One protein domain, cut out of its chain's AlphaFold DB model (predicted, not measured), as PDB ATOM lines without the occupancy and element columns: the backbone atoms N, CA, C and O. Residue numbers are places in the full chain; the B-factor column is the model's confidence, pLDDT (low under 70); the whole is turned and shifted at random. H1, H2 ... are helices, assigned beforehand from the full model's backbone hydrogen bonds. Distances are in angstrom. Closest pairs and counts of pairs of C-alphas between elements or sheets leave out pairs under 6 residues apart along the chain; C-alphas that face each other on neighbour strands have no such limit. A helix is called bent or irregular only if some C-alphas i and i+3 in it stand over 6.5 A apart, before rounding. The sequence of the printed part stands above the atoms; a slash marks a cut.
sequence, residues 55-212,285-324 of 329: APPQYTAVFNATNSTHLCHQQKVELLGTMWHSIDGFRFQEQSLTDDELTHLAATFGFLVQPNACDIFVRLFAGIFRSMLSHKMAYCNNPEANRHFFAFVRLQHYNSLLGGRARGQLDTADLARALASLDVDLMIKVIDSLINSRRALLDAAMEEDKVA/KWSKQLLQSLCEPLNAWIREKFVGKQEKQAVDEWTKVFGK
ATOM      1  N   ALA A  55      10.142 -45.134  32.778       38.16
ATOM      2  CA  ALA A  55       9.459 -43.869  32.544       38.16
ATOM      3  C   ALA A  55      10.319 -43.043  31.588       38.16
ATOM      4  O   ALA A  55      11.538 -43.047  31.756       38.16
ATOM      5  N   PRO A  56       9.732 -42.350  30.592       37.25
ATOM      6  CA  PRO A  56      10.515 -41.492  29.721       37.25
ATOM      7  C   PRO A  56      11.366 -40.578  30.608       37.25
ATOM      8  O   PRO A  56      10.792 -39.920  31.486       37.25
ATOM      9  N   PRO A  57      12.700 -40.559  30.445       39.97
ATOM     10  CA  PRO A  57      13.556 -39.703  31.240       39.97
ATOM     11  C   PRO A  57      13.197 -38.266  30.866       39.97
ATOM     12  O   PRO A  57      13.573 -37.758  29.818       39.97
ATOM     13  N   GLN A  58      12.365 -37.619  31.674       44.19
ATOM     14  CA  GLN A  58      11.955 -36.235  31.419       44.19
ATOM     15  C   GLN A  58      12.967 -35.237  31.985       44.19
ATOM     16  O   GLN A  58      12.967 -34.076  31.587       44.19
ATOM     17  N   TYR A  59      13.875 -35.690  32.857       39.81
ATOM     18  CA  TYR A  59      14.952 -34.860  33.396       39.81
ATOM     19  C   TYR A  59      16.263 -34.913  32.605       39.81
ATOM     20  O   TYR A  59      17.103 -34.038  32.807       39.81
ATOM     21  N   THR A  60      16.446 -35.840  31.656       36.50
ATOM     22  CA  THR A  60      17.587 -35.761  30.717       36.50
ATOM     23  C   THR A  60      17.543 -34.464  29.913       36.50
ATOM     24  O   THR A  60      18.585 -33.881  29.620       36.50
ATOM     25  N   ALA A  61      16.343 -33.943  29.639       37.47
ATOM     26  CA  ALA A  61      16.178 -32.634  29.019       37.47
ATOM     27  C   ALA A  61      16.689 -31.479  29.902       37.47
ATOM     28  O   ALA A  61      17.102 -30.465  29.360       37.47
ATOM     29  N   VAL A  62      16.720 -31.619  31.233       43.53
ATOM     30  CA  VAL A  62      17.123 -30.545  32.163       43.53
ATOM     31  C   VAL A  62      18.633 -30.542  32.422       43.53
ATOM     32  O   VAL A  62      19.212 -29.484  32.634       43.53
ATOM     33  N   PHE A  63      19.309 -31.694  32.333       44.97
ATOM     34  CA  PHE A  63      20.780 -31.722  32.393       44.97
ATOM     35  C   PHE A  63      21.419 -31.079  31.145       44.97
ATOM     36  O   PHE A  63      22.505 -30.499  31.227       44.97
ATOM     37  N   ASN A  64      20.701 -31.139  30.014       43.03
ATOM     38  CA  ASN A  64      21.134 -30.618  28.718       43.03
ATOM     39  C   ASN A  64      20.572 -29.230  28.374       43.03
ATOM     40  O   ASN A  64      21.152 -28.544  27.534       43.03
ATOM     41  N   ALA A  65      19.470 -28.791  28.990       38.16
ATOM     42  CA  ALA A  65      18.861 -27.503  28.677       38.16
ATOM     43  C   ALA A  65      19.060 -26.480  29.800       38.16
ATOM     44  O   ALA A  65      18.582 -26.643  30.920       38.16
ATOM     45  N   THR A  66      19.658 -25.360  29.394       38.91
ATOM     46  CA  THR A  66      19.633 -24.017  29.997       38.91
ATOM     47  C   THR A  66      20.638 -23.691  31.110       38.91
ATOM     48  O   THR A  66      20.382 -23.827  32.297       38.91
ATOM     49  N   ASN A  67      21.771 -23.130  30.665       43.16
ATOM     50  CA  ASN A  67      22.184 -21.748  30.948       43.16
ATOM     51  C   ASN A  67      22.096 -21.265  32.410       43.16
ATOM     52  O   ASN A  67      21.172 -20.532  32.750       43.16
ATOM     53  N   SER A  68      23.122 -21.559  33.217       40.75
ATOM     54  CA  SER A  68      23.683 -20.594  34.194       40.75
ATOM     55  C   SER A  68      24.983 -21.065  34.861       40.75
ATOM     56  O   SER A  68      25.681 -20.250  35.458       40.75
ATOM     57  N   THR A  69      25.359 -22.340  34.749       52.50
ATOM     58  CA  THR A  69      26.597 -22.861  35.347       52.50
ATOM     59  C   THR A  69      27.663 -23.102  34.280       52.50
ATOM     60  O   THR A  69      27.504 -23.944  33.402       52.50
ATOM     61  N   HIS A  70      28.775 -22.365  34.375       53.62
ATOM     62  CA  HIS A  70      29.976 -22.432  33.522       53.62
ATOM     63  C   HIS A  70      30.726 -23.781  33.557       53.62
ATOM     64  O   HIS A  70      31.846 -23.872  33.062       53.62
ATOM     65  N   LEU A  71      30.141 -24.824  34.149       59.75
ATOM     66  CA  LEU A  71      30.809 -26.102  34.349       59.75
ATOM     67  C   LEU A  71      30.709 -26.964  33.091       59.75
ATOM     68  O   LEU A  71      29.608 -27.236  32.593       59.75
ATOM     69  N   CYS A  72      31.858 -27.429  32.603       69.44
ATOM     70  CA  CYS A  72      31.899 -28.436  31.551       69.44
ATOM     71  C   CYS A  72      31.328 -29.771  32.069       69.44
ATOM     72  O   CYS A  72      31.176 -29.981  33.274       69.44
ATOM     73  N   HIS A  73      30.975 -30.685  31.161       71.44
ATOM     74  CA  HIS A  73      30.393 -31.978  31.539       71.44
ATOM     75  C   HIS A  73      31.276 -32.744  32.538       71.44
ATOM     76  O   HIS A  73      30.770 -33.221  33.548       71.44
ATOM     77  N   GLN A  74      32.591 -32.751  32.313       72.44
ATOM     78  CA  GLN A  74      33.564 -33.386  33.200       72.44
ATOM     79  C   GLN A  74      33.540 -32.786  34.616       72.44
ATOM     80  O   GLN A  74      33.425 -33.516  35.592       72.44
ATOM     81  N   GLN A  75      33.513 -31.457  34.744       68.69
ATOM     82  CA  GLN A  75      33.411 -30.789  36.047       68.69
ATOM     83  C   GLN A  75      32.093 -31.101  36.770       68.69
ATOM     84  O   GLN A  75      32.063 -31.193  37.996       68.69
ATOM     85  N   LYS A  76      30.990 -31.280  36.028       69.81
ATOM     86  CA  LYS A  76      29.719 -31.727  36.620       69.81
ATOM     87  C   LYS A  76      29.851 -33.145  37.165       69.81
ATOM     88  O   LYS A  76      29.426 -33.386  38.285       69.81
ATOM     89  N   VAL A  77      30.439 -34.060  36.401       74.12
ATOM     90  CA  VAL A  77      30.664 -35.448  36.824       74.12
ATOM     91  C   VAL A  77      31.557 -35.511  38.066       74.12
ATOM     92  O   VAL A  77      31.180 -36.143  39.050       74.12
ATOM     93  N   GLU A  78      32.674 -34.786  38.083       75.50
ATOM     94  CA  GLU A  78      33.590 -34.720  39.231       75.50
ATOM     95  C   GLU A  78      32.911 -34.156  40.492       75.50
ATOM     96  O   GLU A  78      33.084 -34.678  41.600       75.50
ATOM     97  N   LEU A  79      32.077 -33.122  40.333       73.12
ATOM     98  CA  LEU A  79      31.267 -32.571  41.419       73.12
ATOM     99  C   LEU A  79      30.265 -33.605  41.955       73.12
ATOM    100  O   LEU A  79      30.115 -33.745  43.169       73.12
ATOM    101  N   LEU A  80      29.587 -34.337  41.065       74.94
ATOM    102  CA  LEU A  80      28.665 -35.409  41.449       74.94
ATOM    103  C   LEU A  80      29.397 -36.540  42.177       74.94
ATOM    104  O   LEU A  80      28.888 -37.035  43.181       74.94
ATOM    105  N   GLY A  81      30.599 -36.896  41.721       79.31
ATOM    106  CA  GLY A  81      31.480 -37.843  42.394       79.31
ATOM    107  C   GLY A  81      31.834 -37.372  43.802       79.31
ATOM    108  O   GLY A  81      31.645 -38.107  44.768       79.31
ATOM    109  N   THR A  82      32.259 -36.119  43.956       75.38
ATOM    110  CA  THR A  82      32.616 -35.555  45.270       75.38
ATOM    111  C   THR A  82      31.411 -35.517  46.211       75.38
ATOM    112  O   THR A  82      31.521 -35.904  47.372       75.38
ATOM    113  N   MET A  83      30.236 -35.122  45.712       77.94
ATOM    114  CA  MET A  83      28.983 -35.165  46.472       77.94
ATOM    115  C   MET A  83      28.611 -36.594  46.891       77.94
ATOM    116  O   MET A  83      28.167 -36.811  48.015       77.94
ATOM    117  N   TRP A  84      28.762 -37.570  45.995       84.19
ATOM    118  CA  TRP A  84      28.473 -38.971  46.296       84.19
ATOM    119  C   TRP A  84      29.327 -39.477  47.464       84.19
ATOM    120  O   TRP A  84      28.819 -40.138  48.365       84.19
ATOM    121  N   HIS A  85      30.603 -39.088  47.499       81.25
ATOM    122  CA  HIS A  85      31.525 -39.455  48.574       81.25
ATOM    123  C   HIS A  85      31.360 -38.602  49.846       81.25
ATOM    124  O   HIS A  85      31.897 -38.974  50.885       81.25
ATOM    125  N   SER A  86      30.604 -37.496  49.800       79.81
ATOM    126  CA  SER A  86      30.369 -36.602  50.945       79.81
ATOM    127  C   SER A  86      29.101 -36.918  51.749       79.81
ATOM    128  O   SER A  86      28.724 -36.147  52.633       79.81
ATOM    129  N   ILE A  87      28.413 -38.029  51.461       82.75
ATOM    130  CA  ILE A  87      27.232 -38.442  52.229       82.75
ATOM    131  C   ILE A  87      27.665 -38.852  53.645       82.75
ATOM    132  O   ILE A  87      28.237 -39.924  53.851       82.75
ATOM    133  N   ASP A  88      27.346 -38.010  54.631       81.44
ATOM    134  CA  ASP A  88      27.672 -38.259  56.037       81.44
ATOM    135  C   ASP A  88      27.144 -39.624  56.518       81.44
ATOM    136  O   ASP A  88      25.989 -39.999  56.291       81.44
ATOM    137  N   GLY A  89      27.983 -40.359  57.252       78.12
ATOM    138  CA  GLY A  89      27.638 -41.680  57.783       78.12
ATOM    139  C   GLY A  89      27.863 -42.842  56.810       78.12
ATOM    140  O   GLY A  89      27.490 -43.972  57.136       78.12
ATOM    141  N   PHE A  90      28.512 -42.600  55.672       85.81
ATOM    142  CA  PHE A  90      28.933 -43.622  54.717       85.81
ATOM    143  C   PHE A  90      30.425 -43.480  54.404       85.81
ATOM    144  O   PHE A  90      30.957 -42.374  54.383       85.81
ATOM    145  N   ARG A  91      31.112 -44.603  54.159       83.56
ATOM    146  CA  ARG A  91      32.516 -44.623  53.727       83.56
ATOM    147  C   ARG A  91      32.629 -45.318  52.376       83.56
ATOM    148  O   ARG A  91      32.719 -46.541  52.304       83.56
ATOM    149  N   PHE A  92      32.586 -44.543  51.300       82.19
ATOM    150  CA  PHE A  92      32.799 -45.057  49.948       82.19
ATOM    151  C   PHE A  92      34.304 -45.247  49.722       82.19
ATOM    152  O   PHE A  92      35.070 -44.301  49.876       82.19
ATOM    153  N   GLN A  93      34.731 -46.481  49.445       67.00
ATOM    154  CA  GLN A  93      36.150 -46.807  49.242       67.00
ATOM    155  C   GLN A  93      36.626 -46.457  47.824       67.00
ATOM    156  O   GLN A  93      37.742 -45.978  47.663       67.00
ATOM    157  N   GLU A  94      35.764 -46.650  46.822       68.62
ATOM    158  CA  GLU A  94      35.989 -46.309  45.415       68.62
ATOM    159  C   GLU A  94      34.690 -45.781  44.789       68.62
ATOM    160  O   GLU A  94      33.592 -46.011  45.318       68.62
ATOM    161  N   GLN A  95      34.813 -45.105  43.642       66.06
ATOM    162  CA  GLN A  95      33.676 -44.638  42.858       66.06
ATOM    163  C   GLN A  95      32.927 -45.845  42.266       66.06
ATOM    164  O   GLN A  95      33.265 -46.382  41.217       66.06
ATOM    165  N   SER A  96      31.896 -46.283  42.986       76.50
ATOM    166  CA  SER A  96      31.080 -47.465  42.677       76.50
ATOM    167  C   SER A  96      30.108 -47.274  41.509       76.50
ATOM    168  O   SER A  96      29.571 -48.254  40.991       76.50
ATOM    169  N   LEU A  97      29.860 -46.023  41.115       82.75
ATOM    170  CA  LEU A  97      28.965 -45.635  40.030       82.75
ATOM    171  C   LEU A  97      29.778 -45.008  38.898       82.75
ATOM    172  O   LEU A  97      30.579 -44.105  39.131       82.75
ATOM    173  N   THR A  98      29.536 -45.456  37.671       85.81
ATOM    174  CA  THR A  98      30.140 -44.848  36.478       85.81
ATOM    175  C   THR A  98      29.664 -43.405  36.287       85.81
ATOM    176  O   THR A  98      28.619 -43.002  36.804       85.81
ATOM    177  N   ASP A  99      30.407 -42.624  35.511       83.19
ATOM    178  CA  ASP A  99      30.083 -41.219  35.236       83.19
ATOM    179  C   ASP A  99      28.693 -41.045  34.601       83.19
ATOM    180  O   ASP A  99      27.936 -40.134  34.963       83.19
ATOM    181  N   ASP A 100      28.308 -41.974  33.722       82.62
ATOM    182  CA  ASP A 100      26.977 -42.028  33.114       82.62
ATOM    183  C   ASP A 100      25.884 -42.309  34.157       82.62
ATOM    184  O   ASP A 100      24.815 -41.696  34.140       82.62
ATOM    185  N   GLU A 101      26.151 -43.206  35.107       84.81
ATOM    186  CA  GLU A 101      25.221 -43.563  36.181       84.81
ATOM    187  C   GLU A 101      25.045 -42.426  37.186       84.81
ATOM    188  O   GLU A 101      23.916 -42.138  37.592       84.81
ATOM    189  N   LEU A 102      26.130 -41.734  37.540       81.75
ATOM    190  CA  LEU A 102      26.082 -40.526  38.364       81.75
ATOM    191  C   LEU A 102      25.311 -39.413  37.662       81.75
ATOM    192  O   LEU A 102      24.466 -38.764  38.282       81.75
ATOM    193  N   THR A 103      25.541 -39.222  36.363       79.94
ATOM    194  CA  THR A 103      24.808 -38.240  35.556       79.94
ATOM    195  C   THR A 103      23.319 -38.581  35.496       79.94
ATOM    196  O   THR A 103      22.468 -37.704  35.672       79.94
ATOM    197  N   HIS A 104      22.974 -39.858  35.318       81.38
ATOM    198  CA  HIS A 104      21.586 -40.316  35.310       81.38
ATOM    199  C   HIS A 104      20.914 -40.139  36.680       81.38
ATOM    200  O   HIS A 104      19.771 -39.673  36.756       81.38
ATOM    201  N   LEU A 105      21.623 -40.436  37.770       81.25
ATOM    202  CA  LEU A 105      21.145 -40.207  39.131       81.25
ATOM    203  C   LEU A 105      20.902 -38.711  39.375       81.25
ATOM    204  O   LEU A 105      19.833 -38.310  39.839       81.25
ATOM    205  N   ALA A 106      21.857 -37.872  38.985       77.06
ATOM    206  CA  ALA A 106      21.764 -36.430  39.130       77.06
ATOM    207  C   ALA A 106      20.623 -35.819  38.326       77.06
ATOM    208  O   ALA A 106      19.941 -34.927  38.830       77.06
ATOM    209  N   ALA A 107      20.375 -36.317  37.115       73.81
ATOM    210  CA  ALA A 107      19.201 -35.942  36.344       73.81
ATOM    211  C   ALA A 107      17.915 -36.397  37.055       73.81
ATOM    212  O   ALA A 107      16.999 -35.599  37.223       73.81
ATOM    213  N   THR A 108      17.856 -37.640  37.540       76.06
ATOM    214  CA  THR A 108      16.661 -38.220  38.181       76.06
ATOM    215  C   THR A 108      16.178 -37.421  39.393       76.06
ATOM    216  O   THR A 108      14.973 -37.219  39.547       76.06
ATOM    217  N   PHE A 109      17.104 -36.958  40.235       75.25
ATOM    218  CA  PHE A 109      16.790 -36.198  41.453       75.25
ATOM    219  C   PHE A 109      16.942 -34.682  41.293       75.25
ATOM    220  O   PHE A 109      16.506 -33.930  42.159       75.25
ATOM    221  N   GLY A 110      17.548 -34.219  40.199       70.12
ATOM    222  CA  GLY A 110      17.796 -32.804  39.951       70.12
ATOM    223  C   GLY A 110      18.869 -32.192  40.854       70.12
ATOM    224  O   GLY A 110      18.723 -31.033  41.225       70.12
ATOM    225  N   PHE A 111      19.945 -32.916  41.200       72.19
ATOM    226  CA  PHE A 111      20.964 -32.446  42.166       72.19
ATOM    227  C   PHE A 111      21.600 -31.092  41.825       72.19
ATOM    228  O   PHE A 111      21.962 -30.347  42.728       72.19
ATOM    229  N   LEU A 112      21.706 -30.751  40.538       65.44
ATOM    230  CA  LEU A 112      22.302 -29.489  40.084       65.44
ATOM    231  C   LEU A 112      21.284 -28.351  39.901       65.44
ATOM    232  O   LEU A 112      21.664 -27.250  39.515       65.44
ATOM    233  N   VAL A 113      19.991 -28.618  40.108       63.31
ATOM    234  CA  VAL A 113      18.902 -27.705  39.714       63.31
ATOM    235  C   VAL A 113      17.899 -27.480  40.844       63.31
ATOM    236  O   VAL A 113      17.342 -26.391  40.963       63.31
ATOM    237  N   GLN A 114      17.653 -28.490  41.680       65.75
ATOM    238  CA  GLN A 114      16.642 -28.450  42.731       65.75
ATOM    239  C   GLN A 114      17.283 -28.351  44.124       65.75
ATOM    240  O   GLN A 114      18.093 -29.202  44.489       65.75
ATOM    241  N   PRO A 115      16.873 -27.377  44.958       65.31
ATOM    242  CA  PRO A 115      17.442 -27.193  46.294       65.31
ATOM    243  C   PRO A 115      17.086 -28.330  47.268       65.31
ATOM    244  O   PRO A 115      17.780 -28.532  48.255       65.31
ATOM    245  N   ASN A 116      16.017 -29.085  46.997       71.38
ATOM    246  CA  ASN A 116      15.548 -30.212  47.809       71.38
ATOM    247  C   ASN A 116      15.923 -31.588  47.222       71.38
ATOM    248  O   ASN A 116      15.447 -32.607  47.723       71.38
ATOM    249  N   ALA A 117      16.772 -31.646  46.191       74.19
ATOM    250  CA  ALA A 117      17.134 -32.893  45.511       74.19
ATOM    251  C   ALA A 117      17.707 -33.959  46.465       74.19
ATOM    252  O   ALA A 117      17.344 -35.135  46.385       74.19
ATOM    253  N   CYS A 118      18.554 -33.549  47.413       80.62
ATOM    254  CA  CYS A 118      19.132 -34.453  48.412       80.62
ATOM    255  C   CYS A 118      18.103 -34.991  49.398       80.62
ATOM    256  O   CYS A 118      18.122 -36.175  49.723       80.62
ATOM    257  N   ASP A 119      17.152 -34.162  49.814       82.00
ATOM    258  CA  ASP A 119      16.067 -34.600  50.685       82.00
ATOM    259  C   ASP A 119      15.166 -35.617  49.973       82.00
ATOM    260  O   ASP A 119      14.770 -36.614  50.579       82.00
ATOM    261  N   ILE A 120      14.872 -35.403  48.683       80.44
ATOM    262  CA  ILE A 120      14.104 -36.347  47.858       80.44
ATOM    263  C   ILE A 120      14.866 -37.670  47.725       80.44
ATOM    264  O   ILE A 120      14.275 -38.730  47.941       80.44
ATOM    265  N   PHE A 121      16.170 -37.621  47.436       86.94
ATOM    266  CA  PHE A 121      17.026 -38.807  47.370       86.94
ATOM    267  C   PHE A 121      16.986 -39.604  48.680       86.94
ATOM    268  O   PHE A 121      16.618 -40.781  48.687       86.94
ATOM    269  N   VAL A 122      17.284 -38.955  49.810       86.50
ATOM    270  CA  VAL A 122      17.344 -39.619  51.120       86.50
ATOM    271  C   VAL A 122      15.987 -40.203  51.504       86.50
ATOM    272  O   VAL A 122      15.910 -41.348  51.951       86.50
ATOM    273  N   ARG A 123      14.893 -39.461  51.291       84.56
ATOM    274  CA  ARG A 123      13.535 -39.941  51.589       84.56
ATOM    275  C   ARG A 123      13.137 -41.130  50.725       84.56
ATOM    276  O   ARG A 123      12.493 -42.043  51.243       84.56
ATOM    277  N   LEU A 124      13.521 -41.137  49.447       86.69
ATOM    278  CA  LEU A 124      13.240 -42.256  48.557       86.69
ATOM    279  C   LEU A 124      13.932 -43.525  49.056       86.69
ATOM    280  O   LEU A 124      13.269 -44.535  49.293       86.69
ATOM    281  N   PHE A 125      15.247 -43.470  49.263       89.12
ATOM    282  CA  PHE A 125      16.001 -44.652  49.669       89.12
ATOM    283  C   PHE A 125      15.661 -45.098  51.094       89.12
ATOM    284  O   PHE A 125      15.552 -46.298  51.333       89.12
ATOM    285  N   ALA A 126      15.347 -44.181  52.015       86.38
ATOM    286  CA  ALA A 126      14.814 -44.545  53.329       86.38
ATOM    287  C   ALA A 126      13.486 -45.317  53.209       86.38
ATOM    288  O   ALA A 126      13.270 -46.314  53.902       86.38
ATOM    289  N   GLY A 127      12.599 -44.890  52.303       81.50
ATOM    290  CA  GLY A 127      11.351 -45.589  51.988       81.50
ATOM    291  C   GLY A 127      11.574 -46.979  51.386       81.50
ATOM    292  O   GLY A 127      10.898 -47.938  51.778       81.50
ATOM    293  N   ILE A 128      12.555 -47.109  50.493       86.69
ATOM    294  CA  ILE A 128      12.962 -48.387  49.900       86.69
ATOM    295  C   ILE A 128      13.514 -49.331  50.974       86.69
ATOM    296  O   ILE A 128      13.004 -50.442  51.098       86.69
ATOM    297  N   PHE A 129      14.461 -48.900  51.815       85.94
ATOM    298  CA  PHE A 129      15.018 -49.747  52.879       85.94
ATOM    299  C   PHE A 129      13.963 -50.182  53.901       85.94
ATOM    300  O   PHE A 129      13.942 -51.341  54.308       85.94
ATOM    301  N   ARG A 130      13.023 -49.302  54.270       83.44
ATOM    302  CA  ARG A 130      11.873 -49.687  55.112       83.44
ATOM    303  C   ARG A 130      10.993 -50.739  54.442       83.44
ATOM    304  O   ARG A 130      10.549 -51.678  55.099       83.44
ATOM    305  N   SER A 131      10.758 -50.598  53.139       79.62
ATOM    306  CA  SER A 131      10.004 -51.584  52.364       79.62
ATOM    307  C   SER A 131      10.752 -52.921  52.325       79.62
ATOM    308  O   SER A 131      10.149 -53.952  52.605       79.62
ATOM    309  N   MET A 132      12.070 -52.910  52.098       80.44
ATOM    310  CA  MET A 132      12.928 -54.101  52.138       80.44
ATOM    311  C   MET A 132      12.902 -54.800  53.501       80.44
ATOM    312  O   MET A 132      12.744 -56.015  53.553       80.44
ATOM    313  N   LEU A 133      13.007 -54.051  54.604       75.81
ATOM    314  CA  LEU A 133      12.930 -54.591  55.966       75.81
ATOM    315  C   LEU A 133      11.610 -55.306  56.256       75.81
ATOM    316  O   LEU A 133      11.589 -56.329  56.935       75.81
ATOM    317  N   SER A 134      10.504 -54.771  55.736       71.75
ATOM    318  CA  SER A 134       9.178 -55.359  55.943       71.75
ATOM    319  C   SER A 134       9.002 -56.720  55.255       71.75
ATOM    320  O   SER A 134       8.054 -57.448  55.567       71.75
ATOM    321  N   HIS A 135       9.912 -57.095  54.347       71.00
ATOM    322  CA  HIS A 135       9.836 -58.351  53.613       71.00
ATOM    323  C   HIS A 135      10.512 -59.508  54.335       71.00
ATOM    324  O   HIS A 135      11.629 -59.442  54.856       71.00
ATOM    325  N   LYS A 136       9.810 -60.644  54.322       61.88
ATOM    326  CA  LYS A 136      10.333 -61.908  54.848       61.88
ATOM    327  C   LYS A 136      11.490 -62.426  53.996       61.88
ATOM    328  O   LYS A 136      12.438 -62.961  54.560       61.88
ATOM    329  N   MET A 137      11.425 -62.192  52.687       59.84
ATOM    330  CA  MET A 137      12.436 -62.604  51.718       59.84
ATOM    331  C   MET A 137      13.556 -61.573  51.656       59.84
ATOM    332  O   MET A 137      13.302 -60.378  51.509       59.84
ATOM    333  N   ALA A 138      14.781 -62.053  51.829       57.50
ATOM    334  CA  ALA A 138      15.977 -61.236  51.886       57.50
ATOM    335  C   ALA A 138      16.726 -61.236  50.547       57.50
ATOM    336  O   ALA A 138      16.492 -62.086  49.686       57.50
ATOM    337  N   TYR A 139      17.655 -60.294  50.423       64.31
ATOM    338  CA  TYR A 139      18.699 -60.302  49.402       64.31
ATOM    339  C   TYR A 139      19.458 -61.636  49.422       64.31
ATOM    340  O   TYR A 139      19.752 -62.176  50.493       64.31
ATOM    341  N   CYS A 140      19.772 -62.159  48.242       67.69
ATOM    342  CA  CYS A 140      20.486 -63.424  48.069       67.69
ATOM    343  C   CYS A 140      21.679 -63.251  47.117       67.69
ATOM    344  O   CYS A 140      21.882 -62.169  46.578       67.69
ATOM    345  N   ASN A 141      22.492 -64.290  46.906       69.06
ATOM    346  CA  ASN A 141      23.631 -64.189  45.981       69.06
ATOM    347  C   ASN A 141      23.218 -64.329  44.504       69.06
ATOM    348  O   ASN A 141      24.039 -64.113  43.616       69.06
ATOM    349  N   ASN A 142      21.951 -64.656  44.228       73.00
ATOM    350  CA  ASN A 142      21.446 -64.778  42.871       73.00
ATOM    351  C   ASN A 142      21.044 -63.393  42.304       73.00
ATOM    352  O   ASN A 142      20.101 -62.770  42.810       73.00
ATOM    353  N   PRO A 143      21.701 -62.919  41.226       74.75
ATOM    354  CA  PRO A 143      21.472 -61.581  40.681       74.75
ATOM    355  C   PRO A 143      20.083 -61.415  40.050       74.75
ATOM    356  O   PRO A 143      19.484 -60.344  40.139       74.75
ATOM    357  N   GLU A 144      19.535 -62.465  39.442       70.88
ATOM    358  CA  GLU A 144      18.214 -62.438  38.807       70.88
ATOM    359  C   GLU A 144      17.097 -62.383  39.857       70.88
ATOM    360  O   GLU A 144      16.177 -61.567  39.767       70.88
ATOM    361  N   ALA A 145      17.219 -63.179  40.921       68.38
ATOM    362  CA  ALA A 145      16.289 -63.132  42.046       68.38
ATOM    363  C   ALA A 145      16.325 -61.769  42.761       68.38
ATOM    364  O   ALA A 145      15.274 -61.236  43.124       68.38
ATOM    365  N   ASN A 146      17.508 -61.162  42.900       73.44
ATOM    366  CA  ASN A 146      17.637 -59.808  43.439       73.44
ATOM    367  C   ASN A 146      16.956 -58.777  42.533       73.44
ATOM    368  O   ASN A 146      16.191 -57.954  43.033       73.44
ATOM    369  N   ARG A 147      17.147 -58.846  41.209       76.12
ATOM    370  CA  ARG A 147      16.436 -57.974  40.256       76.12
ATOM    371  C   ARG A 147      14.923 -58.043  40.429       76.12
ATOM    372  O   ARG A 147      14.269 -57.006  40.522       76.12
ATOM    373  N   HIS A 148      14.372 -59.247  40.548       72.69
ATOM    374  CA  HIS A 148      12.946 -59.450  40.800       72.69
ATOM    375  C   HIS A 148      12.483 -58.883  42.146       72.69
ATOM    376  O   HIS A 148      11.450 -58.209  42.209       72.69
ATOM    377  N   PHE A 149      13.257 -59.103  43.208       76.00
ATOM    378  CA  PHE A 149      12.991 -58.528  44.522       76.00
ATOM    379  C   PHE A 149      12.968 -56.995  44.480       76.00
ATOM    380  O   PHE A 149      12.006 -56.376  44.933       76.00
ATOM    381  N   PHE A 150      13.988 -56.372  43.892       79.06
ATOM    382  CA  PHE A 150      14.091 -54.920  43.809       79.06
ATOM    383  C   PHE A 150      13.021 -54.312  42.898       79.06
ATOM    384  O   PHE A 150      12.422 -53.298  43.261       79.06
ATOM    385  N   ALA A 151      12.679 -54.962  41.782       77.81
ATOM    386  CA  ALA A 151      11.545 -54.565  40.949       77.81
ATOM    387  C   ALA A 151      10.218 -54.609  41.730       77.81
ATOM    388  O   ALA A 151       9.405 -53.685  41.641       77.81
ATOM    389  N   PHE A 152      10.013 -55.645  42.549       76.50
ATOM    390  CA  PHE A 152       8.836 -55.764  43.406       76.50
ATOM    391  C   PHE A 152       8.791 -54.682  44.495       76.50
ATOM    392  O   PHE A 152       7.762 -54.026  44.666       76.50
ATOM    393  N   VAL A 153       9.902 -54.450  45.201       79.31
ATOM    394  CA  VAL A 153      10.017 -53.403  46.231       79.31
ATOM    395  C   VAL A 153       9.750 -52.023  45.634       79.31
ATOM    396  O   VAL A 153       8.966 -51.254  46.193       79.31
ATOM    397  N   ARG A 154      10.333 -51.726  44.467       80.44
ATOM    398  CA  ARG A 154      10.090 -50.490  43.714       80.44
ATOM    399  C   ARG A 154       8.607 -50.311  43.411       80.44
ATOM    400  O   ARG A 154       8.044 -49.259  43.706       80.44
ATOM    401  N   LEU A 155       7.954 -51.344  42.882       75.00
ATOM    402  CA  LEU A 155       6.530 -51.304  42.553       75.00
ATOM    403  C   LEU A 155       5.650 -51.105  43.795       75.00
ATOM    404  O   LEU A 155       4.700 -50.323  43.778       75.00
ATOM    405  N   GLN A 156       5.956 -51.805  44.884       75.19
ATOM    406  CA  GLN A 156       5.220 -51.673  46.135       75.19
ATOM    407  C   GLN A 156       5.377 -50.269  46.725       75.19
ATOM    408  O   GLN A 156       4.380 -49.661  47.126       75.19
ATOM    409  N   HIS A 157       6.600 -49.738  46.746       79.25
ATOM    410  CA  HIS A 157       6.859 -48.398  47.252       79.25
ATOM    411  C   HIS A 157       6.160 -47.346  46.382       79.25
ATOM    412  O   HIS A 157       5.435 -46.507  46.912       79.25
ATOM    413  N   TYR A 158       6.235 -47.469  45.056       76.12
ATOM    414  CA  TYR A 158       5.497 -46.619  44.119       76.12
ATOM    415  C   TYR A 158       3.983 -46.632  44.383       76.12
ATOM    416  O   TYR A 158       3.352 -45.584  44.520       76.12
ATOM    417  N   ASN A 159       3.396 -47.819  44.548       69.31
ATOM    418  CA  ASN A 159       1.978 -47.961  44.866       69.31
ATOM    419  C   ASN A 159       1.618 -47.382  46.238       69.31
ATOM    420  O   ASN A 159       0.516 -46.865  46.404       69.31
ATOM    421  N   SER A 160       2.526 -47.427  47.214       70.12
ATOM    422  CA  SER A 160       2.316 -46.772  48.510       70.12
ATOM    423  C   SER A 160       2.307 -45.244  48.384       70.12
ATOM    424  O   SER A 160       1.457 -44.589  48.988       70.12
ATOM    425  N   LEU A 161       3.176 -44.690  47.529       70.69
ATOM    426  CA  LEU A 161       3.252 -43.256  47.243       70.69
ATOM    427  C   LEU A 161       1.996 -42.756  46.510       70.69
ATOM    428  O   LEU A 161       1.514 -41.667  46.805       70.69
ATOM    429  N   LEU A 162       1.426 -43.561  45.604       67.56
ATOM    430  CA  LEU A 162       0.204 -43.212  44.864       67.56
ATOM    431  C   LEU A 162      -1.107 -43.556  45.592       67.56
ATOM    432  O   LEU A 162      -2.122 -42.884  45.403       67.56
ATOM    433  N   GLY A 163      -1.119 -44.633  46.377       55.25
ATOM    434  CA  GLY A 163      -2.297 -45.156  47.076       55.25
ATOM    435  C   GLY A 163      -2.558 -44.487  48.426       55.25
ATOM    436  O   GLY A 163      -3.677 -44.546  48.948       55.25
ATOM    437  N   GLY A 164      -1.549 -43.816  48.986       54.19
ATOM    438  CA  GLY A 164      -1.695 -42.976  50.162       54.19
ATOM    439  C   GLY A 164      -2.585 -41.776  49.851       54.19
ATOM    440  O   GLY A 164      -2.225 -40.894  49.080       54.19
ATOM    441  N   ARG A 165      -3.746 -41.683  50.505       42.22
ATOM    442  CA  ARG A 165      -4.611 -40.487  50.506       42.22
ATOM    443  C   ARG A 165      -3.966 -39.285  51.223       42.22
ATOM    444  O   ARG A 165      -4.669 -38.515  51.872       42.22
ATOM    445  N   ALA A 166      -2.653 -39.100  51.136       41.94
ATOM    446  CA  ALA A 166      -1.959 -37.947  51.683       41.94
ATOM    447  C   ALA A 166      -2.115 -36.757  50.723       41.94
ATOM    448  O   ALA A 166      -1.165 -36.292  50.099       41.94
ATOM    449  N   ARG A 167      -3.348 -36.247  50.604       38.97
ATOM    450  CA  ARG A 167      -3.582 -34.879  50.128       38.97
ATOM    451  C   ARG A 167      -2.827 -33.941  51.076       38.97
ATOM    452  O   ARG A 167      -3.344 -33.641  52.145       38.97
ATOM    453  N   GLY A 168      -1.609 -33.535  50.719       41.81
ATOM    454  CA  GLY A 168      -0.854 -32.529  51.476       41.81
ATOM    455  C   GLY A 168       0.654 -32.745  51.606       41.81
ATOM    456  O   GLY A 168       1.333 -31.800  51.984       41.81
ATOM    457  N   GLN A 169       1.209 -33.918  51.275       54.62
ATOM    458  CA  GLN A 169       2.670 -34.050  51.181       54.62
ATOM    459  C   GLN A 169       3.124 -33.659  49.774       54.62
ATOM    460  O   GLN A 169       3.009 -34.462  48.845       54.62
ATOM    461  N   LEU A 170       3.611 -32.420  49.636       50.75
ATOM    462  CA  LEU A 170       4.118 -31.856  48.378       50.75
ATOM    463  C   LEU A 170       5.143 -32.775  47.687       50.75
ATOM    464  O   LEU A 170       5.128 -32.881  46.466       50.75
ATOM    465  N   ASP A 171       5.921 -33.534  48.460       63.38
ATOM    466  CA  ASP A 171       7.050 -34.317  47.942       63.38
ATOM    467  C   ASP A 171       6.659 -35.709  47.396       63.38
ATOM    468  O   ASP A 171       7.472 -36.388  46.773       63.38
ATOM    469  N   THR A 172       5.420 -36.174  47.608       66.44
ATOM    470  CA  THR A 172       4.997 -37.539  47.203       66.44
ATOM    471  C   THR A 172       4.988 -37.742  45.691       66.44
ATOM    472  O   THR A 172       5.357 -38.811  45.204       66.44
ATOM    473  N   ALA A 173       4.600 -36.711  44.938       66.88
ATOM    474  CA  ALA A 173       4.606 -36.745  43.481       66.88
ATOM    475  C   ALA A 173       6.034 -36.760  42.919       66.88
ATOM    476  O   ALA A 173       6.287 -37.439  41.924       66.88
ATOM    477  N   ASP A 174       6.957 -36.045  43.561       66.62
ATOM    478  CA  ASP A 174       8.357 -35.970  43.144       66.62
ATOM    479  C   ASP A 174       9.104 -37.267  43.477       66.62
ATOM    480  O   ASP A 174       9.822 -37.785  42.628       66.62
ATOM    481  N   LEU A 175       8.830 -37.877  44.637       72.19
ATOM    482  CA  LEU A 175       9.321 -39.215  44.988       72.19
ATOM    483  C   LEU A 175       8.815 -40.287  44.015       72.19
ATOM    484  O   LEU A 175       9.596 -41.102  43.528       72.19
ATOM    485  N   ALA A 176       7.515 -40.281  43.696       69.38
ATOM    486  CA  ALA A 176       6.943 -41.231  42.743       69.38
ATOM    487  C   ALA A 176       7.526 -41.038  41.334       69.38
ATOM    488  O   ALA A 176       7.761 -42.017  40.625       69.38
ATOM    489  N   ARG A 177       7.789 -39.787  40.933       69.56
ATOM    490  CA  ARG A 177       8.429 -39.463  39.654       69.56
ATOM    491  C   ARG A 177       9.885 -39.925  39.619       69.56
ATOM    492  O   ARG A 177      10.260 -40.591  38.662       69.56
ATOM    493  N   ALA A 178      10.672 -39.629  40.651       68.75
ATOM    494  CA  ALA A 178      12.062 -40.069  40.755       68.75
ATOM    495  C   ALA A 178      12.161 -41.602  40.705       68.75
ATOM    496  O   ALA A 178      12.936 -42.155  39.930       68.75
ATOM    497  N   LEU A 179      11.294 -42.301  41.444       77.00
ATOM    498  CA  LEU A 179      11.231 -43.762  41.440       77.00
ATOM    499  C   LEU A 179      10.848 -44.344  40.071       77.00
ATOM    500  O   LEU A 179      11.331 -45.412  39.696       77.00
ATOM    501  N   ALA A 180       9.977 -43.663  39.324       69.69
ATOM    502  CA  ALA A 180       9.578 -44.078  37.981       69.69
ATOM    503  C   ALA A 180      10.709 -43.895  36.951       69.69
ATOM    504  O   ALA A 180      10.842 -44.726  36.053       69.69
ATOM    505  N   SER A 181      11.531 -42.855  37.104       71.56
ATOM    506  CA  SER A 181      12.681 -42.568  36.232       71.56
ATOM    507  C   SER A 181      13.904 -43.437  36.530       71.56
ATOM    508  O   SER A 181      14.715 -43.665  35.641       71.56
ATOM    509  N   LEU A 182      14.041 -43.933  37.763       76.75
ATOM    510  CA  LEU A 182      15.169 -44.767  38.157       76.75
ATOM    511  C   LEU A 182      15.027 -46.190  37.591       76.75
ATOM    512  O   LEU A 182      14.045 -46.884  37.877       76.75
ATOM    513  N   ASP A 183      16.019 -46.620  36.813       81.75
ATOM    514  CA  ASP A 183      16.135 -48.007  36.355       81.75
ATOM    515  C   ASP A 183      16.395 -48.954  37.541       81.75
ATOM    516  O   ASP A 183      17.031 -48.580  38.526       81.75
ATOM    517  N   VAL A 184      15.898 -50.187  37.449       79.06
ATOM    518  CA  VAL A 184      16.077 -51.224  38.468       79.06
ATOM    519  C   VAL A 184      17.558 -51.543  38.643       79.06
ATOM    520  O   VAL A 184      18.013 -51.612  39.780       79.06
ATOM    521  N   ASP A 185      18.326 -51.666  37.560       81.31
ATOM    522  CA  ASP A 185      19.756 -51.990  37.650       81.31
ATOM    523  C   ASP A 185      20.564 -50.859  38.309       81.31
ATOM    524  O   ASP A 185      21.385 -51.115  39.192       81.31
ATOM    525  N   LEU A 186      20.273 -49.598  37.968       84.94
ATOM    526  CA  LEU A 186      20.878 -48.442  38.638       84.94
ATOM    527  C   LEU A 186      20.456 -48.363  40.114       84.94
ATOM    528  O   LEU A 186      21.282 -48.095  40.984       84.94
ATOM    529  N   MET A 187      19.185 -48.635  40.421       86.69
ATOM    530  CA  MET A 187      18.689 -48.669  41.797       86.69
ATOM    531  C   MET A 187      19.404 -49.735  42.634       86.69
ATOM    532  O   MET A 187      19.756 -49.460  43.778       86.69
ATOM    533  N   ILE A 188      19.640 -50.925  42.069       86.19
ATOM    534  CA  ILE A 188      20.393 -52.003  42.723       86.19
ATOM    535  C   ILE A 188      21.803 -51.527  43.053       86.19
ATOM    536  O   ILE A 188      22.196 -51.587  44.213       86.19
ATOM    537  N   LYS A 189      22.526 -50.967  42.074       88.62
ATOM    538  CA  LYS A 189      23.889 -50.453  42.288       88.62
ATOM    539  C   LYS A 189      23.951 -49.376  43.366       88.62
ATOM    540  O   LYS A 189      24.845 -49.401  44.208       88.62
ATOM    541  N   VAL A 190      22.990 -48.453  43.378       89.81
ATOM    542  CA  VAL A 190      22.893 -47.413  44.412       89.81
ATOM    543  C   VAL A 190      22.666 -48.037  45.792       89.81
ATOM    544  O   VAL A 190      23.351 -47.673  46.746       89.81
ATOM    545  N   ILE A 191      21.745 -48.995  45.907       89.12
ATOM    546  CA  ILE A 191      21.454 -49.686  47.171       89.12
ATOM    547  C   ILE A 191      22.669 -50.477  47.658       89.12
ATOM    548  O   ILE A 191      23.057 -50.327  48.816       89.12
ATOM    549  N   ASP A 192      23.293 -51.266  46.787       86.94
ATOM    550  CA  ASP A 192      24.481 -52.055  47.115       86.94
ATOM    551  C   ASP A 192      25.638 -51.150  47.520       86.94
ATOM    552  O   ASP A 192      26.318 -51.412  48.511       86.94
ATOM    553  N   SER A 193      25.823 -50.030  46.820       88.88
ATOM    554  CA  SER A 193      26.839 -49.054  47.181       88.88
ATOM    555  C   SER A 193      26.584 -48.432  48.553       88.88
ATOM    556  O   SER A 193      27.551 -48.252  49.287       88.88
ATOM    557  N   LEU A 194      25.333 -48.115  48.913       89.31
ATOM    558  CA  LEU A 194      24.980 -47.596  50.242       89.31
ATOM    559  C   LEU A 194      25.170 -48.655  51.337       89.31
ATOM    560  O   LEU A 194      25.646 -48.342  52.427       89.31
ATOM    561  N   ILE A 195      24.820 -49.914  51.060       87.12
ATOM    562  CA  ILE A 195      25.036 -51.032  51.987       87.12
ATOM    563  C   ILE A 195      26.532 -51.238  52.224       87.12
ATOM    564  O   ILE A 195      26.965 -51.305  53.374       87.12
ATOM    565  N   ASN A 196      27.320 -51.326  51.155       87.44
ATOM    566  CA  ASN A 196      28.752 -51.595  51.234       87.44
ATOM    567  C   ASN A 196      29.505 -50.436  51.887       87.44
ATOM    568  O   ASN A 196      30.334 -50.677  52.759       87.44
ATOM    569  N   SER A 197      29.176 -49.186  51.551       86.44
ATOM    570  CA  SER A 197      29.817 -48.026  52.176       86.44
ATOM    571  C   SER A 197      29.435 -47.867  53.646       86.44
ATOM    572  O   SER A 197      30.260 -47.448  54.462       86.44
ATOM    573  N   ARG A 198      28.207 -48.245  54.027       87.50
ATOM    574  CA  ARG A 198      27.803 -48.277  55.435       87.50
ATOM    575  C   ARG A 198      28.493 -49.401  56.201       87.50
ATOM    576  O   ARG A 198      28.922 -49.165  57.325       87.50
ATOM    577  N   ARG A 199      28.629 -50.594  55.611       83.94
ATOM    578  CA  ARG A 199      29.397 -51.708  56.194       83.94
ATOM    579  C   ARG A 199      30.857 -51.326  56.395       83.94
ATOM    580  O   ARG A 199      31.321 -51.401  57.518       83.94
ATOM    581  N   ALA A 200      31.514 -50.786  55.371       84.06
ATOM    582  CA  ALA A 200      32.900 -50.332  55.462       84.06
ATOM    583  C   ALA A 200      33.120 -49.290  56.573       84.06
ATOM    584  O   ALA A 200      34.168 -49.280  57.216       84.06
ATOM    585  N   LEU A 201      32.138 -48.414  56.817       84.56
ATOM    586  CA  LEU A 201      32.187 -47.468  57.931       84.56
ATOM    587  C   LEU A 201      32.014 -48.157  59.293       84.56
ATOM    588  O   LEU A 201      32.728 -47.821  60.232       84.56
ATOM    589  N   LEU A 202      31.079 -49.104  59.408       81.38
ATOM    590  CA  LEU A 202      30.861 -49.866  60.642       81.38
ATOM    591  C   LEU A 202      32.057 -50.768  60.977       81.38
ATOM    592  O   LEU A 202      32.463 -50.813  62.132       81.38
ATOM    593  N   ASP A 203      32.640 -51.426  59.978       81.62
ATOM    594  CA  ASP A 203      33.815 -52.284  60.138       81.62
ATOM    595  C   ASP A 203      35.030 -51.456  60.578       81.62
ATOM    596  O   ASP A 203      35.737 -51.845  61.502       81.62
ATOM    597  N   ALA A 204      35.233 -50.268  59.994       78.19
ATOM    598  CA  ALA A 204      36.298 -49.359  60.415       78.19
ATOM    599  C   ALA A 204      36.143 -48.890  61.871       78.19
ATOM    600  O   ALA A 204      37.123 -48.875  62.605       78.19
ATOM    601  N   ALA A 205      34.920 -48.556  62.297       73.50
ATOM    602  CA  ALA A 205      34.654 -48.179  63.684       73.50
ATOM    603  C   ALA A 205      34.935 -49.340  64.658       73.50
ATOM    604  O   ALA A 205      35.494 -49.128  65.726       73.50
ATOM    605  N   MET A 206      34.606 -50.578  64.269       67.75
ATOM    606  CA  MET A 206      34.906 -51.760  65.082       67.75
ATOM    607  C   MET A 206      36.406 -52.063  65.173       67.75
ATOM    608  O   MET A 206      36.861 -52.533  66.210       67.75
ATOM    609  N   GLU A 207      37.177 -51.839  64.110       67.94
ATOM    610  CA  GLU A 207      38.636 -52.004  64.155       67.94
ATOM    611  C   GLU A 207      39.306 -50.913  65.009       67.94
ATOM    612  O   GLU A 207      40.232 -51.215  65.754       67.94
ATOM    613  N   GLU A 208      38.806 -49.673  64.987       62.47
ATOM    614  CA  GLU A 208      39.280 -48.605  65.883       62.47
ATOM    615  C   GLU A 208      38.979 -48.910  67.362       62.47
ATOM    616  O   GLU A 208      39.850 -48.719  68.213       62.47
ATOM    617  N   ASP A 209      37.798 -49.458  67.666       58.25
ATOM    618  CA  ASP A 209      37.432 -49.875  69.027       58.25
ATOM    619  C   ASP A 209      38.289 -51.057  69.523       58.25
ATOM    620  O   ASP A 209      38.721 -51.064  70.675       58.25
ATOM    621  N   LYS A 210      38.620 -52.027  68.656       56.72
ATOM    622  CA  LYS A 210      39.536 -53.134  69.004       56.72
ATOM    623  C   LYS A 210      40.959 -52.654  69.271       56.72
ATOM    624  O   LYS A 210      41.595 -53.132  70.203       56.72
ATOM    625  N   VAL A 211      41.458 -51.700  68.482       55.09
ATOM    626  CA  VAL A 211      42.778 -51.090  68.716       55.09
ATOM    627  C   VAL A 211      42.783 -50.315  70.039       55.09
ATOM    628  O   VAL A 211      43.775 -50.350  70.766       55.09
ATOM    629  N   ALA A 212      41.675 -49.660  70.398       52.38
ATOM    630  CA  ALA A 212      41.533 -48.996  71.691       52.38
ATOM    631  C   ALA A 212      41.475 -49.991  72.868       52.38
ATOM    632  O   ALA A 212      42.079 -49.721  73.907       52.38
ATOM    633  N   LYS A 285      23.900 -29.740  51.065       64.44
ATOM    634  CA  LYS A 285      23.903 -30.109  52.481       64.44
ATOM    635  C   LYS A 285      22.939 -31.258  52.697       64.44
ATOM    636  O   LYS A 285      21.736 -31.118  52.488       64.44
ATOM    637  N   TRP A 286      23.469 -32.372  53.179       75.44
ATOM    638  CA  TRP A 286      22.659 -33.494  53.614       75.44
ATOM    639  C   TRP A 286      22.032 -33.186  54.975       75.44
ATOM    640  O   TRP A 286      22.716 -32.863  55.947       75.44
ATOM    641  N   SER A 287      20.709 -33.282  55.073       78.19
ATOM    642  CA  SER A 287      20.029 -33.121  56.358       78.19
ATOM    643  C   SER A 287      20.375 -34.285  57.289       78.19
ATOM    644  O   SER A 287      19.971 -35.423  57.041       78.19
ATOM    645  N   LYS A 288      21.079 -34.009  58.398       77.25
ATOM    646  CA  LYS A 288      21.484 -35.025  59.393       77.25
ATOM    647  C   LYS A 288      20.304 -35.858  59.901       77.25
ATOM    648  O   LYS A 288      20.403 -37.077  60.009       77.25
ATOM    649  N   GLN A 289      19.168 -35.211  60.163       79.69
ATOM    650  CA  GLN A 289      17.956 -35.887  60.631       79.69
ATOM    651  C   GLN A 289      17.376 -36.830  59.563       79.69
ATOM    652  O   GLN A 289      16.904 -37.920  59.885       79.69
ATOM    653  N   LEU A 290      17.423 -36.438  58.285       79.12
ATOM    654  CA  LEU A 290      16.967 -37.300  57.193       79.12
ATOM    655  C   LEU A 290      17.955 -38.437  56.930       79.12
ATOM    656  O   LEU A 290      17.518 -39.571  56.739       79.12
ATOM    657  N   LEU A 291      19.260 -38.177  56.986       83.56
ATOM    658  CA  LEU A 291      20.275 -39.222  56.871       83.56
ATOM    659  C   LEU A 291      20.122 -40.275  57.967       83.56
ATOM    660  O   LEU A 291      20.183 -41.465  57.678       83.56
ATOM    661  N   GLN A 292      19.813 -39.878  59.203       84.75
ATOM    662  CA  GLN A 292      19.502 -40.838  60.263       84.75
ATOM    663  C   GLN A 292      18.308 -41.734  59.893       84.75
ATOM    664  O   GLN A 292      18.357 -42.946  60.096       84.75
ATOM    665  N   SER A 293      17.275 -41.167  59.261       81.56
ATOM    666  CA  SER A 293      16.103 -41.924  58.805       81.56
ATOM    667  C   SER A 293      16.397 -42.939  57.688       81.56
ATOM    668  O   SER A 293      15.608 -43.868  57.501       81.56
ATOM    669  N   LEU A 294      17.519 -42.771  56.977       84.50
ATOM    670  CA  LEU A 294      18.076 -43.718  56.008       84.50
ATOM    671  C   LEU A 294      18.980 -44.754  56.696       84.50
ATOM    672  O   LEU A 294      18.850 -45.951  56.444       84.50
ATOM    673  N   CYS A 295      19.859 -44.305  57.593       85.06
ATOM    674  CA  CYS A 295      20.824 -45.147  58.299       85.06
ATOM    675  C   CYS A 295      20.162 -46.157  59.240       85.06
ATOM    676  O   CYS A 295      20.620 -47.291  59.326       85.06
ATOM    677  N   GLU A 296      19.098 -45.786  59.951       84.19
ATOM    678  CA  GLU A 296      18.394 -46.691  60.870       84.19
ATOM    679  C   GLU A 296      17.852 -47.957  60.185       84.19
ATOM    680  O   GLU A 296      18.238 -49.058  60.592       84.19
ATOM    681  N   PRO A 297      17.008 -47.858  59.136       81.56
ATOM    682  CA  PRO A 297      16.510 -49.045  58.458       81.56
ATOM    683  C   PRO A 297      17.628 -49.805  57.735       81.56
ATOM    684  O   PRO A 297      17.597 -51.032  57.679       81.56
ATOM    685  N   LEU A 298      18.646 -49.105  57.235       84.75
ATOM    686  CA  LEU A 298      19.815 -49.734  56.631       84.75
ATOM    687  C   LEU A 298      20.615 -50.568  57.644       84.75
ATOM    688  O   LEU A 298      20.952 -51.715  57.369       84.75
ATOM    689  N   ASN A 299      20.882 -50.034  58.838       83.88
ATOM    690  CA  ASN A 299      21.594 -50.747  59.899       83.88
ATOM    691  C   ASN A 299      20.809 -51.983  60.360       83.88
ATOM    692  O   ASN A 299      21.397 -53.046  60.539       83.88
ATOM    693  N   ALA A 300      19.489 -51.855  60.535       79.62
ATOM    694  CA  ALA A 300      18.628 -52.992  60.859       79.62
ATOM    695  C   ALA A 300      18.690 -54.059  59.755       79.62
ATOM    696  O   ALA A 300      18.830 -55.246  60.039       79.62
ATOM    697  N   TRP A 301      18.690 -53.629  58.493       78.31
ATOM    698  CA  TRP A 301      18.765 -54.536  57.356       78.31
ATOM    699  C   TRP A 301      20.106 -55.278  57.319       78.31
ATOM    700  O   TRP A 301      20.129 -56.501  57.185       78.31
ATOM    701  N   ILE A 302      21.217 -54.556  57.506       78.44
ATOM    702  CA  ILE A 302      22.572 -55.124  57.531       78.44
ATOM    703  C   ILE A 302      22.695 -56.194  58.623       78.44
ATOM    704  O   ILE A 302      23.305 -57.232  58.372       78.44
ATOM    705  N   ARG A 303      22.099 -55.964  59.802       72.25
ATOM    706  CA  ARG A 303      22.121 -56.908  60.933       72.25
ATOM    707  C   ARG A 303      21.260 -58.148  60.697       72.25
ATOM    708  O   ARG A 303      21.646 -59.237  61.105       72.25
ATOM    709  N   GLU A 304      20.088 -57.989  60.086       66.12
ATOM    710  CA  GLU A 304      19.074 -59.050  60.044       66.12
ATOM    711  C   GLU A 304      19.082 -59.914  58.771       66.12
ATOM    712  O   GLU A 304      18.581 -61.039  58.811       66.12
ATOM    713  N   LYS A 305      19.567 -59.417  57.619       60.72
ATOM    714  CA  LYS A 305      19.101 -59.926  56.308       60.72
ATOM    715  C   LYS A 305      20.155 -60.471  55.336       60.72
ATOM    716  O   LYS A 305      19.840 -60.632  54.162       60.72
ATOM    717  N   PHE A 306      21.344 -60.883  55.775       53.69
ATOM    718  CA  PHE A 306      22.193 -61.728  54.917       53.69
ATOM    719  C   PHE A 306      21.879 -63.215  55.139       53.69
ATOM    720  O   PHE A 306      22.301 -63.801  56.134       53.69
ATOM    721  N   VAL A 307      21.124 -63.841  54.229       53.97
ATOM    722  CA  VAL A 307      20.703 -65.245  54.385       53.97
ATOM    723  C   VAL A 307      21.235 -66.124  53.255       53.97
ATOM    724  O   VAL A 307      20.483 -66.610  52.414       53.97
ATOM    725  N   GLY A 308      22.535 -66.434  53.286       50.53
ATOM    726  CA  GLY A 308      23.114 -67.451  52.390       50.53
ATOM    727  C   GLY A 308      22.440 -68.830  52.518       50.53
ATOM    728  O   GLY A 308      22.387 -69.596  51.564       50.53
ATOM    729  N   LYS A 309      21.833 -69.142  53.675       53.47
ATOM    730  CA  LYS A 309      21.155 -70.429  53.931       53.47
ATOM    731  C   LYS A 309      19.770 -70.578  53.274       53.47
ATOM    732  O   LYS A 309      19.269 -71.697  53.218       53.47
ATOM    733  N   GLN A 310      19.140 -69.498  52.801       56.84
ATOM    734  CA  GLN A 310      17.779 -69.512  52.226       56.84
ATOM    735  C   GLN A 310      17.747 -69.095  50.749       56.84
ATOM    736  O   GLN A 310      16.675 -68.883  50.190       56.84
ATOM    737  N   GLU A 311      18.906 -69.024  50.093       61.94
ATOM    738  CA  GLU A 311      19.028 -68.611  48.692       61.94
ATOM    739  C   GLU A 311      18.141 -69.440  47.755       61.94
ATOM    740  O   GLU A 311      17.372 -68.879  46.979       61.94
ATOM    741  N   LYS A 312      18.147 -70.771  47.898       62.78
ATOM    742  CA  LYS A 312      17.291 -71.658  47.097       62.78
ATOM    743  C   LYS A 312      15.798 -71.359  47.287       62.78
ATOM    744  O   LYS A 312      15.052 -71.335  46.316       62.78
ATOM    745  N   GLN A 313      15.370 -71.070  48.517       65.75
ATOM    746  CA  GLN A 313      13.979 -70.716  48.810       65.75
ATOM    747  C   GLN A 313      13.603 -69.354  48.205       65.75
ATOM    748  O   GLN A 313      12.505 -69.209  47.673       65.75
ATOM    749  N   ALA A 314      14.511 -68.375  48.242       62.59
ATOM    750  CA  ALA A 314      14.304 -67.074  47.613       62.59
ATOM    751  C   ALA A 314      14.176 -67.178  46.094       62.59
ATOM    752  O   ALA A 314      13.213 -66.662  45.528       62.59
ATOM    753  N   VAL A 315      15.090 -67.901  45.447       65.06
ATOM    754  CA  VAL A 315      15.042 -68.146  44.001       65.06
ATOM    755  C   VAL A 315      13.744 -68.862  43.619       65.06
ATOM    756  O   VAL A 315      13.041 -68.398  42.722       65.06
ATOM    757  N   ASP A 316      13.366 -69.927  44.330       67.31
ATOM    758  CA  ASP A 316      12.140 -70.686  44.051       67.31
ATOM    759  C   ASP A 316      10.867 -69.835  44.219       67.31
ATOM    760  O   ASP A 316       9.909 -69.975  43.455       67.31
ATOM    761  N   GLU A 317      10.817 -68.951  45.218       68.25
ATOM    762  CA  GLU A 317       9.670 -68.065  45.444       68.25
ATOM    763  C   GLU A 317       9.571 -66.961  44.385       68.25
ATOM    764  O   GLU A 317       8.490 -66.762  43.825       68.25
ATOM    765  N   TRP A 318      10.676 -66.300  44.030       63.94
ATOM    766  CA  TRP A 318      10.670 -65.293  42.964       63.94
ATOM    767  C   TRP A 318      10.362 -65.908  41.599       63.94
ATOM    768  O   TRP A 318       9.566 -65.353  40.842       63.94
ATOM    769  N   THR A 319      10.863 -67.115  41.335       65.94
ATOM    770  CA  THR A 319      10.529 -67.882  40.127       65.94
ATOM    771  C   THR A 319       9.045 -68.259  40.091       65.94
ATOM    772  O   THR A 319       8.428 -68.239  39.033       65.94
ATOM    773  N   LYS A 320       8.391 -68.529  41.229       67.19
ATOM    774  CA  LYS A 320       6.926 -68.736  41.254       67.19
ATOM    775  C   LYS A 320       6.139 -67.462  40.952       67.19
ATOM    776  O   LYS A 320       5.073 -67.548  40.338       67.19
ATOM    777  N   VAL A 321       6.627 -66.308  41.410       63.44
ATOM    778  CA  VAL A 321       5.977 -65.003  41.207       63.44
ATOM    779  C   VAL A 321       6.147 -64.518  39.764       63.44
ATOM    780  O   VAL A 321       5.184 -64.019  39.183       63.44
ATOM    781  N   PHE A 322       7.329 -64.711  39.170       60.41
ATOM    782  CA  PHE A 322       7.702 -64.123  37.877       60.41
ATOM    783  C   PHE A 322       7.932 -65.136  36.739       60.41
ATOM    784  O   PHE A 322       7.720 -64.806  35.576       60.41
ATOM    785  N   GLY A 323       8.281 -66.386  37.041       49.78
ATOM    786  CA  GLY A 323       8.669 -67.415  36.063       49.78
ATOM    787  C   GLY A 323       7.526 -68.044  35.259       49.78
ATOM    788  O   GLY A 323       7.775 -68.775  34.307       49.78
ATOM    789  N   LYS A 324       6.254 -67.731  35.546       49.78
ATOM    790  CA  LYS A 324       5.116 -68.257  34.761       49.78
ATOM    791  C   LYS A 324       4.994 -67.701  33.332       49.78
ATOM    792  O   LYS A 324       4.037 -68.058  32.645       49.78
TER     793      LYS A 324
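This is residues 55 to 212 and 285 to 324 of the 329 residues of an uncharacterized protein of Coniochaeta ligniaria NRRL 30616 (UniProt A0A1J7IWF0). A body of mostly crossed helices has H4 in its middle, with H8 side by side with it and the hairpin of H5 and H6 packed on it. Long H7 crosses H8, and its residues 205 to 212 stick out; H1, H2 and H3 form one end of the body, H9 the other. The printed part has 198 residues with nine named helices, H1 to H9 in chain order, and no named strand: all helix. It is compact, with a radius of gyration of the C-alphas of 17.8 A, and spans 54 by 52 by 32 A.

H7, residues 184 to 212, runs 41.9 A from C-alpha 184 at (16.077, -51.224, 38.468) to C-alpha 212 at (41.533, -48.996, 71.691). Before it come H1, residues 60 to 64, H2, 73 to 85, H3, 99 to 109, H4, 117 to 133, 24.4 A, H5, 143 to 163, 29.6 A, and H6, 172 to 181. After it come H8, 288 to 304, 24.2 A, and H9, 308 to 324, 25.2 A, irregular with C-alphas 309 and 312 7.9 A apart.

H7 touches H5 with residues 184 to 188 alone, about perpendicular at 77 degrees; the closest C-alphas, of Ala 151 and Val 184, are 6.2 A apart. H7 and H8 only just touch, with 3 pairs of C-alphas within 8 A, closest Ile 195 and Leu 298, 7.1 A. H8 touches H4 at a shallow tilt of 24 degrees, the same way, closest C-alphas Ala 126 and Leu 294, 4.3 A. H5 and H6 form a helical hairpin, closest C-alphas Tyr 158 and Ala 176, 5.7 A. H3 touches H1, H2 and H4, among others; H9 touches H5. Every O i to N i+4 pair is within hydrogen-bond range in H1 to H7, 12 of 13 in H8 and 10 of 13 in H9.

The farthest C-alphas, of Ala 212 and Lys 324, are 55.3 A apart. Residues 213 to 284 are not printed, a gap of 32.2 A between C-alphas 212 and 285. The link from H2 to H3 is long. Mean pLDDT of the printed part is 70.8; 81 residues are under 70, among them 55 to 72 and 304 to 324.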